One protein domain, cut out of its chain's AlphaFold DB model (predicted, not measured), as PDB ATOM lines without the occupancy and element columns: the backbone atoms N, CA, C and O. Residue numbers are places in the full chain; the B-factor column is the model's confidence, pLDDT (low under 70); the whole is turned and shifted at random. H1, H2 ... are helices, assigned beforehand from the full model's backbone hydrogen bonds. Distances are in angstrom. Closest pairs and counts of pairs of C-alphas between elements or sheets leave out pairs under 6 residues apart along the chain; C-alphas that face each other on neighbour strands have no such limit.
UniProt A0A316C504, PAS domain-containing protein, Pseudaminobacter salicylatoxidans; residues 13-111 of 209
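AT A GLANCE: This is residues 13 to 111 of the 209 residues of the protein "PAS domain-containing protein" of Pseudaminobacter salicylatoxidans (UniProt A0A316C504). What is the shape? Two long helices, H1 then H2, run loosely side by side, the chain folding back through residues 47 to 56. Residues 86 to 111 stick out beyond H1 as a long arm. What is the make-up? The printed part has 99 residues with two named helices and no named strand, all helix in class. It is extended, with a radius of gyration of the C-alphas of 24.9 A and spans of 89 by 24 by 9 A.

IN THESE COORDINATES: Where is H1? It holds residues 13 to 46, 49.2 A long, from C-alpha 13 at (53.789, -23.246, 57.866). Where is H2? It holds residues 57 to 110, 80.2 A long, ending with C-alpha 110 at (49.005, -55.900, 55.685).

HOW THE PARTS SIT: How near are they? H1 and H2 are close but not clearly touching; their closest C-alphas, of Gly 34 and Ile 70, are 7.3 A apart. How are they directed? They run opposite ways at a shallow tilt of 3 degrees. Are their backbones helical? O i to N i+4 pairs are within hydrogen-bond range in 29 of 30 for H1 and 48 of 50 for H2.

THE WHOLE: How far does it reach? The two farthest C-alphas, of Arg 53 and Leu 111, are 89.4 A apart. Is it continuous? The printed part has no cut, and the link from H1 to H2 is short. Where is confidence low? Of the printed part, 41 residues are under 70, among them 13 to 25 and 44 to 59.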
ATOM      1  N   VAL A  13      53.959 -24.623  57.347       50.00
ATOM      2  CA  VAL A  13      53.789 -23.246  57.866       50.00
ATOM      3  C   VAL A  13      54.344 -22.172  56.911       50.00
ATOM      4  O   VAL A  13      53.937 -21.009  56.955       50.00
ATOM      5  N   GLY A  14      55.256 -22.546  56.008       49.34
ATOM      6  CA  GLY A  14      55.865 -21.628  55.038       49.34
ATOM      7  C   GLY A  14      54.982 -21.306  53.826       49.34
ATOM      8  O   GLY A  14      55.068 -20.197  53.293       49.34
ATOM      9  N   ALA A  15      54.126 -22.237  53.393       49.19
ATOM     10  CA  ALA A  15      53.268 -22.064  52.217       49.19
ATOM     11  C   ALA A  15      52.054 -21.166  52.518       49.19
ATOM     12  O   ALA A  15      51.781 -20.228  51.770       49.19
ATOM     13  N   GLU A  16      51.417 -21.373  53.674       47.78
ATOM     14  CA  GLU A  16      50.315 -20.552  54.204       47.78
ATOM     15  C   GLU A  16      50.738 -19.083  54.409       47.78
ATOM     16  O   GLU A  16      50.074 -18.152  53.940       47.78
ATOM     17  N   ARG A  17      51.912 -18.843  55.021       51.94
ATOM     18  CA  ARG A  17      52.464 -17.481  55.179       51.94
ATOM     19  C   ARG A  17      52.799 -16.830  53.837       51.94
ATOM     20  O   ARG A  17      52.615 -15.620  53.685       51.94
ATOM     21  N   ASN A  18      53.275 -17.600  52.858       54.75
ATOM     22  CA  ASN A  18      53.614 -17.077  51.535       54.75
ATOM     23  C   ASN A  18      52.381 -16.710  50.703       54.75
ATOM     24  O   ASN A  18      52.433 -15.700  50.003       54.75
ATOM     25  N   LEU A  19      51.272 -17.453  50.799       54.22
ATOM     26  CA  LEU A  19      50.026 -17.102  50.103       54.22
ATOM     27  C   LEU A  19      49.477 -15.761  50.600       54.22
ATOM     28  O   LEU A  19      49.238 -14.855  49.800       54.22
ATOM     29  N   GLY A  20      49.389 -15.589  51.922       59.09
ATOM     30  CA  GLY A  20      48.960 -14.327  52.524       59.09
ATOM     31  C   GLY A  20      49.902 -13.163  52.202       59.09
ATOM     32  O   GLY A  20      49.450 -12.041  51.977       59.09
ATOM     33  N   THR A  21      51.209 -13.420  52.118       62.78
ATOM     34  CA  THR A  21      52.207 -12.397  51.760       62.78
ATOM     35  C   THR A  21      52.101 -12.002  50.288       62.78
ATOM     36  O   THR A  21      52.060 -10.814  49.983       62.78
ATOM     37  N   ARG A  22      51.956 -12.963  49.367       63.31
ATOM     38  CA  ARG A  22      51.752 -12.689  47.933       63.31
ATOM     39  C   ARG A  22      50.447 -11.941  47.679       63.31
ATOM     40  O   ARG A  22      50.436 -10.982  46.913       63.31
ATOM     41  N   GLN A  23      49.374 -12.311  48.370       66.00
ATOM     42  CA  GLN A  23      48.082 -11.639  48.246       66.00
ATOM     43  C   GLN A  23      48.122 -10.203  48.791       66.00
ATOM     44  O   GLN A  23      47.565  -9.298  48.171       66.00
ATOM     45  N   LYS A  24      48.857  -9.961  49.886       68.81
ATOM     46  CA  LYS A  24      49.127  -8.607  50.403       68.81
ATOM     47  C   LYS A  24      49.982  -7.775  49.443       68.81
ATOM     48  O   LYS A  24      49.688  -6.600  49.252       68.81
ATOM     49  N   VAL A  25      50.992  -8.372  48.806       69.12
ATOM     50  CA  VAL A  25      51.845  -7.687  47.816       69.12
ATOM     51  C   VAL A  25      51.043  -7.301  46.575       69.12
ATOM     52  O   VAL A  25      51.133  -6.161  46.130       69.12
ATOM     53  N   ILE A  26      50.197  -8.195  46.057       70.81
ATOM     54  CA  ILE A  26      49.330  -7.908  44.902       70.81
ATOM     55  C   ILE A  26      48.305  -6.816  45.244       70.81
ATOM     56  O   ILE A  26      48.094  -5.893  44.455       70.81
ATOM     57  N   ALA A  27      47.703  -6.868  46.436       68.19
ATOM     58  CA  ALA A  27      46.782  -5.835  46.907       68.19
ATOM     59  C   ALA A  27      47.478  -4.471  47.087       68.19
ATOM     60  O   ALA A  27      46.932  -3.442  46.697       68.19
ATOM     61  N   SER A  28      48.703  -4.458  47.617       72.62
ATOM     62  CA  SER A  28      49.500  -3.236  47.766       72.62
ATOM     63  C   SER A  28      49.911  -2.661  46.412       72.62
ATOM     64  O   SER A  28      49.809  -1.456  46.206       72.62
ATOM     65  N   LEU A  29      50.341  -3.506  45.471       75.88
ATOM     66  CA  LEU A  29      50.778  -3.071  44.146       75.88
ATOM     67  C   LEU A  29      49.610  -2.469  43.350       75.88
ATOM     68  O   LEU A  29      49.737  -1.392  42.767       75.88
ATOM     69  N   THR A  30      48.438  -3.104  43.397       74.50
ATOM     70  CA  THR A  30      47.221  -2.588  42.746       74.50
ATOM     71  C   THR A  30      46.721  -1.286  43.378       74.50
ATOM     72  O   THR A  30      46.338  -0.374  42.646       74.50
ATOM     73  N   LEU A  31      46.814  -1.140  44.707       78.38
ATOM     74  CA  LEU A  31      46.533   0.121  45.403       78.38
ATOM     75  C   LEU A  31      47.495   1.236  44.962       78.38
ATOM     76  O   LEU A  31      47.056   2.346  44.670       78.38
ATOM     77  N   THR A  32      48.797   0.942  44.868       74.50
ATOM     78  CA  THR A  32      49.802   1.932  44.446       74.50
ATOM     79  C   THR A  32      49.617   2.368  42.997       74.50
ATOM     80  O   THR A  32      49.693   3.559  42.721       74.50
ATOM     81  N   ILE A  33      49.292   1.448  42.082       77.19
ATOM     82  CA  ILE A  33      49.022   1.782  40.677       77.19
ATOM     83  C   ILE A  33      47.766   2.658  40.571       77.19
ATOM     84  O   ILE A  33      47.799   3.691  39.904       77.19
ATOM     85  N   GLY A  34      46.685   2.304  41.275       74.31
ATOM     86  CA  GLY A  34      45.467   3.121  41.320       74.31
ATOM     87  C   GLY A  34      45.713   4.524  41.886       74.31
ATOM     88  O   GLY A  34      45.233   5.507  41.325       74.31
ATOM     89  N   PHE A  35      46.515   4.634  42.949       80.81
ATOM     90  CA  PHE A  35      46.900   5.912  43.551       80.81
ATOM     91  C   PHE A  35      47.763   6.763  42.611       80.81
ATOM     92  O   PHE A  35      47.491   7.949  42.447       80.81
ATOM     93  N   VAL A  36      48.755   6.171  41.940       78.38
ATOM     94  CA  VAL A  36      49.602   6.876  40.963       78.38
ATOM     95  C   VAL A  36      48.767   7.410  39.800       78.38
ATOM     96  O   VAL A  36      48.944   8.563  39.404       78.38
ATOM     97  N   VAL A  37      47.812   6.629  39.285       76.56
ATOM     98  CA  VAL A  37      46.899   7.086  38.223       76.56
ATOM     99  C   VAL A  37      46.011   8.234  38.711       76.56
ATOM    100  O   VAL A  37      45.853   9.227  37.999       76.56
ATOM    101  N   LEU A  38      45.474   8.139  39.932       76.44
ATOM    102  CA  LEU A  38      44.650   9.188  40.537       76.44
ATOM    103  C   LEU A  38      45.439  10.493  40.735       76.44
ATOM    104  O   LEU A  38      44.961  11.566  40.374       76.44
ATOM    105  N   VAL A  39      46.665  10.407  41.256       78.50
ATOM    106  CA  VAL A  39      47.549  11.564  41.460       78.50
ATOM    107  C   VAL A  39      47.947  12.187  40.126       78.50
ATOM    108  O   VAL A  39      47.892  13.404  39.993       78.50
ATOM    109  N   THR A  40      48.271  11.374  39.118       77.81
ATOM    110  CA  THR A  40      48.603  11.863  37.768       77.81
ATOM    111  C   THR A  40      47.426  12.638  37.165       77.81
ATOM    112  O   THR A  40      47.625  13.696  36.577       77.81
ATOM    113  N   LYS A  41      46.183  12.182  37.380       70.69
ATOM    114  CA  LYS A  41      44.960  12.887  36.949       70.69
ATOM    115  C   LYS A  41      44.781  14.227  37.652       70.69
ATOM    116  O   LYS A  41      44.575  15.239  36.992       70.69
ATOM    117  N   ILE A  42      44.873  14.229  38.981       72.94
ATOM    118  CA  ILE A  42      44.725  15.433  39.811       72.94
ATOM    119  C   ILE A  42      45.810  16.460  39.465       72.94
ATOM    120  O   ILE A  42      45.529  17.652  39.360       72.94
ATOM    121  N   PHE A  43      47.037  15.996  39.231       71.50
ATOM    122  CA  PHE A  43      48.159  16.838  38.839       71.50
ATOM    123  C   PHE A  43      47.976  17.433  37.436       71.50
ATOM    124  O   PHE A  43      48.218  18.622  37.260       71.50
ATOM    125  N   SER A  44      47.476  16.669  36.456       63.50
ATOM    126  CA  SER A  44      47.143  17.211  35.129       63.50
ATOM    127  C   SER A  44      46.029  18.263  35.180       63.50
ATOM    128  O   SER A  44      46.101  19.247  34.451       63.50
ATOM    129  N   ILE A  45      45.050  18.107  36.081       65.25
ATOM    130  CA  ILE A  45      43.981  19.098  36.311       65.25
ATOM    131  C   ILE A  45      44.536  20.383  36.954       65.25
ATOM    132  O   ILE A  45      44.092  21.476  36.613       65.25
ATOM    133  N   GLY A  46      45.495  20.271  37.883       59.81
ATOM    134  CA  GLY A  46      45.978  21.403  38.685       59.81
ATOM    135  C   GLY A  46      47.238  22.116  38.171       59.81
ATOM    136  O   GLY A  46      47.345  23.331  38.310       59.81
ATOM    137  N   PHE A  47      48.205  21.394  37.599       58.09
ATOM    138  CA  PHE A  47      49.558  21.905  37.321       58.09
ATOM    139  C   PHE A  47      49.774  22.310  35.856       58.09
ATOM    140  O   PHE A  47      50.450  23.298  35.584       58.09
ATOM    141  N   LEU A  48      49.161  21.599  34.903       54.69
ATOM    142  CA  LEU A  48      49.228  21.933  33.469       54.69
ATOM    143  C   LEU A  48      48.081  22.860  33.006       54.69
ATOM    144  O   LEU A  48      47.914  23.131  31.816       54.69
ATOM    145  N   SER A  49      47.319  23.393  33.964       53.84
ATOM    146  CA  SER A  49      46.162  24.268  33.761       53.84
ATOM    147  C   SER A  49      46.428  25.666  33.159       53.84
ATOM    148  O   SER A  49      45.470  26.205  32.599       53.84
ATOM    149  N   PRO A  50      47.626  26.297  33.178       53.72
ATOM    150  CA  PRO A  50      47.754  27.608  32.539       53.72
ATOM    151  C   PRO A  50      47.781  27.529  31.003       53.72
ATOM    152  O   PRO A  50      47.585  28.553  30.349       53.72
ATOM    153  N   VAL A  51      47.994  26.335  30.426       58.53
ATOM    154  CA  VAL A  51      48.124  26.126  28.969       58.53
ATOM    155  C   VAL A  51      46.897  25.434  28.348       58.53
ATOM    156  O   VAL A  51      46.611  25.672  27.179       58.53
ATOM    157  N   TYR A  52      46.105  24.674  29.115       56.97
ATOM    158  CA  TYR A  52      44.824  24.100  28.667       56.97
ATOM    159  C   TYR A  52      43.653  25.015  29.046       56.97
ATOM    160  O   TYR A  52      43.024  24.886  30.098       56.97
ATOM    161  N   ARG A  53      43.378  26.009  28.199       57.06
ATOM    162  CA  ARG A  53      42.220  26.890  28.365       57.06
ATOM    163  C   ARG A  53      40.975  26.178  27.819       57.06
ATOM    164  O   ARG A  53      40.781  26.137  26.613       57.06
ATOM    165  N   HIS A  54      40.153  25.705  28.760       58.84
ATOM    166  CA  HIS A  54      38.927  24.899  28.635       58.84
ATOM    167  C   HIS A  54      39.181  23.401  28.413       58.84
ATOM    168  O   HIS A  54      39.598  23.033  27.324       58.84
ATOM    169  N   PRO A  55      38.905  22.537  29.412       57.44
ATOM    170  CA  PRO A  55      38.824  21.105  29.170       57.44
ATOM    171  C   PRO A  55      37.630  20.858  28.247       57.44
ATOM    172  O   PRO A  55      36.475  21.087  28.619       57.44
ATOM    173  N   ASP A  56      37.917  20.456  27.024       63.72
ATOM    174  CA  ASP A  56      36.954  19.950  26.068       63.72
ATOM    175  C   ASP A  56      36.258  18.696  26.624       63.72
ATOM    176  O   ASP A  56      36.768  17.969  27.480       63.72
ATOM    177  N   GLN A  57      35.014  18.471  26.198       64.75
ATOM    178  CA  GLN A  57      34.137  17.429  26.746       64.75
ATOM    179  C   GLN A  57      34.727  16.007  26.602       64.75
ATOM    180  O   GLN A  57      34.349  15.102  27.351       64.75
ATOM    181  N   GLU A  58      35.670  15.816  25.679       63.53
ATOM    182  CA  GLU A  58      36.320  14.539  25.367       63.53
ATOM    183  C   GLU A  58      37.315  14.091  26.454       63.53
ATOM    184  O   GLU A  58      37.394  12.897  26.766       63.53
ATOM    185  N   ASP A  59      37.971  15.032  27.139       68.75
ATOM    186  CA  ASP A  59      38.927  14.729  28.210       68.75
ATOM    187  C   ASP A  59      38.251  14.081  29.424       68.75
ATOM    188  O   ASP A  59      38.770  13.134  30.030       68.75
ATOM    189  N   TRP A  60      37.040  14.529  29.757       70.81
ATOM    190  CA  TRP A  60      36.261  13.952  30.852       70.81
ATOM    191  C   TRP A  60      35.842  12.513  30.559       70.81
ATOM    192  O   TRP A  60      35.908  11.662  31.449       70.81
ATOM    193  N   ILE A  61      35.482  12.206  29.311       78.50
ATOM    194  CA  ILE A  61      35.075  10.855  28.896       78.50
ATOM    195  C   ILE A  61      36.244   9.879  29.046       78.50
ATOM    196  O   ILE A  61      36.075   8.806  29.630       78.50
ATOM    197  N   LEU A  62      37.447  10.264  28.612       75.12
ATOM    198  CA  LEU A  62      38.656   9.454  28.789       75.12
ATOM    199  C   LEU A  62      38.990   9.242  30.271       75.12
ATOM    200  O   LEU A  62      39.506   8.189  30.664       75.12
ATOM    201  N   ILE A  63      38.674  10.222  31.124       74.75
ATOM    202  CA  ILE A  63      38.847  10.091  32.568       74.75
ATOM    203  C   ILE A  63      37.911   9.068  33.181       74.75
ATOM    204  O   ILE A  63      38.388   8.168  33.880       74.75
ATOM    205  N   PHE A  64      36.621   9.162  32.890       81.06
ATOM    206  CA  PHE A  64      35.655   8.190  33.380       81.06
ATOM    207  C   PHE A  64      35.920   6.789  32.817       81.06
ATOM    208  O   PHE A  64      35.865   5.820  33.573       81.06
ATOM    209  N   ALA A  65      36.299   6.676  31.541       81.94
ATOM    210  CA  ALA A  65      36.617   5.401  30.902       81.94
ATOM    211  C   ALA A  65      37.818   4.697  31.557       81.94
ATOM    212  O   ALA A  65      37.730   3.515  31.888       81.94
ATOM    213  N   LEU A  66      38.922   5.409  31.820       82.06
ATOM    214  CA  LEU A  66      40.100   4.815  32.463       82.06
ATOM    215  C   LEU A  66      39.803   4.371  33.905       82.06
ATOM    216  O   LEU A  66      40.210   3.283  34.312       82.06
ATOM    217  N   SER A  67      39.060   5.181  34.664       82.44
ATOM    218  CA  SER A  67      38.641   4.833  36.027       82.44
ATOM    219  C   SER A  67      37.729   3.606  36.045       82.44
ATOM    220  O   SER A  67      37.895   2.731  36.896       82.44
ATOM    221  N   LEU A  68      36.810   3.500  35.080       85.06
ATOM    222  CA  LEU A  68      35.931   2.342  34.927       85.06
ATOM    223  C   LEU A  68      36.728   1.072  34.607       85.06
ATOM    224  O   LEU A  68      36.490   0.034  35.219       85.06
ATOM    225  N   ILE A  69      37.710   1.162  33.703       86.12
ATOM    226  CA  ILE A  69      38.594   0.041  33.351       86.12
ATOM    227  C   ILE A  69      39.389  -0.420  34.577       86.12
ATOM    228  O   ILE A  69      39.429  -1.613  34.867       86.12
ATOM    229  N   ILE A  70      39.975   0.504  35.342       81.81
ATOM    230  CA  ILE A  70      40.739   0.168  36.554       81.81
ATOM    231  C   ILE A  70      39.834  -0.468  37.616       81.81
ATOM    232  O   ILE A  70      40.213  -1.471  38.222       81.81
ATOM    233  N   MET A  71      38.626   0.066  37.822       82.62
ATOM    234  CA  MET A  71      37.648  -0.501  38.754       82.62
ATOM    235  C   MET A  71      37.208  -1.911  38.332       82.62
ATOM    236  O   MET A  71      37.089  -2.798  39.180       82.62
ATOM    237  N   LEU A  72      37.010  -2.141  37.032       87.69
ATOM    238  CA  LEU A  72      36.657  -3.450  36.484       87.69
ATOM    239  C   LEU A  72      37.797  -4.459  36.669       87.69
ATOM    240  O   LEU A  72      37.569  -5.566  37.156       87.69
ATOM    241  N   VAL A  73      39.034  -4.065  36.352       84.25
ATOM    242  CA  VAL A  73      40.230  -4.893  36.575       84.25
ATOM    243  C   VAL A  73      40.387  -5.219  38.063       84.25
ATOM    244  O   VAL A  73      40.649  -6.369  38.417       84.25
ATOM    245  N   TYR A  74      40.149  -4.250  38.949       82.25
ATOM    246  CA  TYR A  74      40.153  -4.474  40.395       82.25
ATOM    247  C   TYR A  74      39.106  -5.512  40.823       82.25
ATOM    248  O   TYR A  74      39.419  -6.436  41.581       82.25
ATOM    249  N   ALA A  75      37.875  -5.403  40.316       81.19
ATOM    250  CA  ALA A  75      36.803  -6.349  40.612       81.19
ATOM    251  C   ALA A  75      37.135  -7.774  40.132       81.19
ATOM    252  O   ALA A  75      36.883  -8.733  40.865       81.19
ATOM    253  N   LEU A  76      37.754  -7.912  38.953       82.88
ATOM    254  CA  LEU A  76      38.177  -9.198  38.386       82.88
ATOM    255  C   LEU A  76      39.314  -9.854  39.178       82.88
ATOM    256  O   LEU A  76      39.255 -11.044  39.480       82.88
ATOM    257  N   VAL A  77      40.335  -9.093  39.575       80.06
ATOM    258  CA  VAL A  77      41.429  -9.628  40.409       80.06
ATOM    259  C   VAL A  77      40.891 -10.078  41.769       80.06
ATOM    260  O   VAL A  77      41.260 -11.138  42.283       80.06
ATOM    261  N   ARG A  78      39.968  -9.301  42.345       79.12
ATOM    262  CA  ARG A  78      39.326  -9.636  43.618       79.12
ATOM    263  C   ARG A  78      38.452 -10.888  43.521       79.12
ATOM    264  O   ARG A  78      38.426 -11.661  44.480       79.12
ATOM    265  N   SER A  79      37.735 -11.095  42.416       77.44
ATOM    266  CA  SER A  79      36.915 -12.296  42.224       77.44
ATOM    267  C   SER A  79      37.778 -13.537  41.990       77.44
ATOM    268  O   SER A  79      37.547 -14.559  42.636       77.44
ATOM    269  N   ALA A  80      38.834 -13.430  41.177       76.44
ATOM    270  CA  ALA A  80      39.768 -14.524  40.915       76.44
ATOM    271  C   ALA A  80      40.465 -15.023  42.193       76.44
ATOM    272  O   ALA A  80      40.614 -16.229  42.389       76.44
ATOM    273  N   GLY A  81      40.818 -14.119  43.114       75.69
ATOM    274  CA  GLY A  81      41.426 -14.492  44.395       75.69
ATOM    275  C   GLY A  81      40.522 -15.350  45.292       75.69
ATOM    276  O   GLY A  81      41.022 -16.206  46.017       75.69
ATOM    277  N   ARG A  82      39.195 -15.166  45.228       75.81
ATOM    278  CA  ARG A  82      38.236 -15.989  45.991       75.81
ATOM    279  C   ARG A  82      38.121 -17.399  45.424       75.81
ATOM    280  O   ARG A  82      38.062 -18.355  46.187       75.81
ATOM    281  N   VAL A  83      38.122 -17.514  44.098       77.06
ATOM    282  CA  VAL A  83      38.054 -18.806  43.402       77.06
ATOM    283  C   VAL A  83      39.327 -19.615  43.650       77.06
ATOM    284  O   VAL A  83      39.247 -20.791  43.984       77.06
ATOM    285  N   ALA A  84      40.499 -18.977  43.589       75.38
ATOM    286  CA  ALA A  84      41.773 -19.646  43.844       75.38
ATOM    287  C   ALA A  84      41.901 -20.180  45.284       75.38
ATOM    288  O   ALA A  84      42.478 -21.244  45.493       75.38
ATOM    289  N   ALA A  85      41.355 -19.463  46.273       77.06
ATOM    290  CA  ALA A  85      41.355 -19.917  47.662       77.06
ATOM    291  C   ALA A  85      40.439 -21.137  47.870       77.06
ATOM    292  O   ALA A  85      40.850 -22.103  48.507       77.06
ATOM    293  N   ALA A  86      39.239 -21.116  47.281       76.75
ATOM    294  CA  ALA A  86      38.301 -22.236  47.357       76.75
ATOM    295  C   ALA A  86      38.852 -23.502  46.677       76.75
ATOM    296  O   ALA A  86      38.724 -24.603  47.207       76.75
ATOM    297  N   GLU A  87      39.520 -23.344  45.532       75.81
ATOM    298  CA  GLU A  87      40.145 -24.456  44.810       75.81
ATOM    299  C   GLU A  87      41.293 -25.089  45.617       75.81
ATOM    300  O   GLU A  87      41.412 -26.311  45.691       75.81
ATOM    301  N   ALA A  88      42.117 -24.271  46.280       79.00
ATOM    302  CA  ALA A  88      43.202 -24.767  47.126       79.00
ATOM    303  C   ALA A  88      42.678 -25.563  48.335       79.00
ATOM    304  O   ALA A  88      43.228 -26.613  48.676       79.00
ATOM    305  N   GLU A  89      41.599 -25.093  48.960       79.12
ATOM    306  CA  GLU A  89      40.953 -25.785  50.075       79.12
ATOM    307  C   GLU A  89      40.367 -27.132  49.632       79.12
ATOM    308  O   GLU A  89      40.617 -28.158  50.271       79.12
ATOM    309  N   TRP A  90      39.696 -27.166  48.476       75.19
ATOM    310  CA  TRP A  90      39.179 -28.403  47.889       75.19
ATOM    311  C   TRP A  90      40.286 -29.428  47.625       75.19
ATOM    312  O   TRP A  90      40.170 -30.594  48.009       75.19
ATOM    313  N   GLN A  91      41.394 -28.996  47.024       77.06
ATOM    314  CA  GLN A  91      42.528 -29.874  46.735       77.06
ATOM    315  C   GLN A  91      43.174 -30.443  48.000       77.06
ATOM    316  O   GLN A  91      43.613 -31.595  47.992       77.06
ATOM    317  N   ASN A  92      43.225 -29.668  49.086       77.88
ATOM    318  CA  ASN A  92      43.753 -30.134  50.367       77.88
ATOM    319  C   ASN A  92      42.840 -31.186  51.005       77.88
ATOM    320  O   ASN A  92      43.331 -32.219  51.460       77.88
ATOM    321  N   VAL A  93      41.520 -30.971  50.983       79.81
ATOM    322  CA  VAL A  93      40.540 -31.950  51.486       79.81
ATOM    323  C   VAL A  93      40.597 -33.246  50.676       79.81
ATOM    324  O   VAL A  93      40.608 -34.333  51.253       79.81
ATOM    325  N   GLN A  94      40.695 -33.151  49.347       79.94
ATOM    326  CA  GLN A  94      40.834 -34.322  48.475       79.94
ATOM    327  C   GLN A  94      42.123 -35.101  48.761       79.94
ATOM    328  O   GLN A  94      42.079 -36.326  48.882       79.94
ATOM    329  N   ARG A  95      43.258 -34.411  48.940       75.25
ATOM    330  CA  ARG A  95      44.525 -35.056  49.316       75.25
ATOM    331  C   ARG A  95      44.440 -35.748  50.672       75.25
ATOM    332  O   ARG A  95      44.816 -36.911  50.769       75.25
ATOM    333  N   ALA A  96      43.881 -35.089  51.685       75.75
ATOM    334  CA  ALA A  96      43.705 -35.685  53.008       75.75
ATOM    335  C   ALA A  96      42.816 -36.942  52.961       75.75
ATOM    336  O   ALA A  96      43.106 -37.942  53.620       75.75
ATOM    337  N   LEU A  97      41.759 -36.928  52.140       74.81
ATOM    338  CA  LEU A  97      40.906 -38.096  51.929       74.81
ATOM    339  C   LEU A  97      41.662 -39.237  51.234       74.81
ATOM    340  O   LEU A  97      41.534 -40.387  51.651       74.81
ATOM    341  N   GLN A  98      42.451 -38.934  50.200       75.25
ATOM    342  CA  GLN A  98      43.271 -39.927  49.499       75.25
ATOM    343  C   GLN A  98      44.329 -40.547  50.416       75.25
ATOM    344  O   GLN A  98      44.463 -41.765  50.439       75.25
ATOM    345  N   GLU A  99      45.027 -39.744  51.220       72.50
ATOM    346  CA  GLU A  99      46.008 -40.235  52.192       72.50
ATOM    347  C   GLU A  99      45.356 -41.120  53.259       72.50
ATOM    348  O   GLU A  99      45.873 -42.189  53.584       72.50
ATOM    349  N   SER A 100      44.188 -40.719  53.775       69.56
ATOM    350  CA  SER A 100      43.437 -41.539  54.728       69.56
ATOM    351  C   SER A 100      42.986 -42.863  54.110       69.56
ATOM    352  O   SER A 100      43.040 -43.888  54.789       69.56
ATOM    353  N   ARG A 101      42.547 -42.863  52.844       69.81
ATOM    354  CA  ARG A 101      42.151 -44.085  52.126       69.81
ATOM    355  C   ARG A 101      43.340 -44.998  51.878       69.81
ATOM    356  O   ARG A 101      43.288 -46.145  52.298       69.81
ATOM    357  N   ALA A 102      44.430 -44.474  51.322       69.25
ATOM    358  CA  ALA A 102      45.649 -45.238  51.069       69.25
ATOM    359  C   ALA A 102      46.212 -45.849  52.361       69.25
ATOM    360  O   ALA A 102      46.672 -46.989  52.376       69.25
ATOM    361  N   ARG A 103      46.129 -45.121  53.482       64.69
ATOM    362  CA  ARG A 103      46.532 -45.635  54.793       64.69
ATOM    363  C   ARG A 103      45.625 -46.764  55.278       64.69
ATOM    364  O   ARG A 103      46.138 -47.748  55.800       64.69
ATOM    365  N   LEU A 104      44.306 -46.632  55.124       68.69
ATOM    366  CA  LEU A 104      43.357 -47.692  55.478       68.69
ATOM    367  C   LEU A 104      43.542 -48.929  54.593       68.69
ATOM    368  O   LEU A 104      43.598 -50.030  55.128       68.69
ATOM    369  N   GLU A 105      43.711 -48.753  53.284       69.69
ATOM    370  CA  GLU A 105      43.999 -49.833  52.333       69.69
ATOM    371  C   GLU A 105      45.295 -50.555  52.707       69.69
ATOM    372  O   GLU A 105      45.279 -51.763  52.913       69.69
ATOM    373  N   THR A 106      46.381 -49.815  52.951       66.94
ATOM    374  CA  THR A 106      47.671 -50.401  53.357       66.94
ATOM    375  C   THR A 106      47.558 -51.182  54.668       66.94
ATOM    376  O   THR A 106      48.174 -52.237  54.820       66.94
ATOM    377  N   ILE A 107      46.787 -50.677  55.638       70.19
ATOM    378  CA  ILE A 107      46.550 -51.390  56.897       70.19
ATOM    379  C   ILE A 107      45.756 -52.670  56.622       70.19
ATOM    380  O   ILE A 107      46.178 -53.732  57.063       70.19
ATOM    381  N   VAL A 108      44.654 -52.604  55.874       66.88
ATOM    382  CA  VAL A 108      43.809 -53.771  55.566       66.88
ATOM    383  C   VAL A 108      44.557 -54.832  54.753       66.88
ATOM    384  O   VAL A 108      44.383 -56.024  55.009       66.88
ATOM    385  N   GLU A 109      45.420 -54.427  53.826       66.00
ATOM    386  CA  GLU A 109      46.262 -55.330  53.034       66.00
ATOM    387  C   GLU A 109      47.324 -56.045  53.876       66.00
ATOM    388  O   GLU A 109      47.574 -57.228  53.656       66.00
ATOM    389  N   ASN A 110      47.923 -55.356  54.855       63.97
ATOM    390  CA  ASN A 110      49.005 -55.900  55.685       63.97
ATOM    391  C   ASN A 110      48.539 -56.493  57.026       63.97
ATOM    392  O   ASN A 110      49.365 -56.986  57.800       63.97
ATOM    393  N   LEU A 111      47.242 -56.446  57.343       63.81
ATOM    394  CA  LEU A 111      46.712 -57.092  58.540       63.81
ATOM    395  C   LEU A 111      46.878 -58.616  58.412       63.81
ATOM    396  O   LEU A 111      46.396 -59.189  57.440       63.81
TER     397      LEU A 111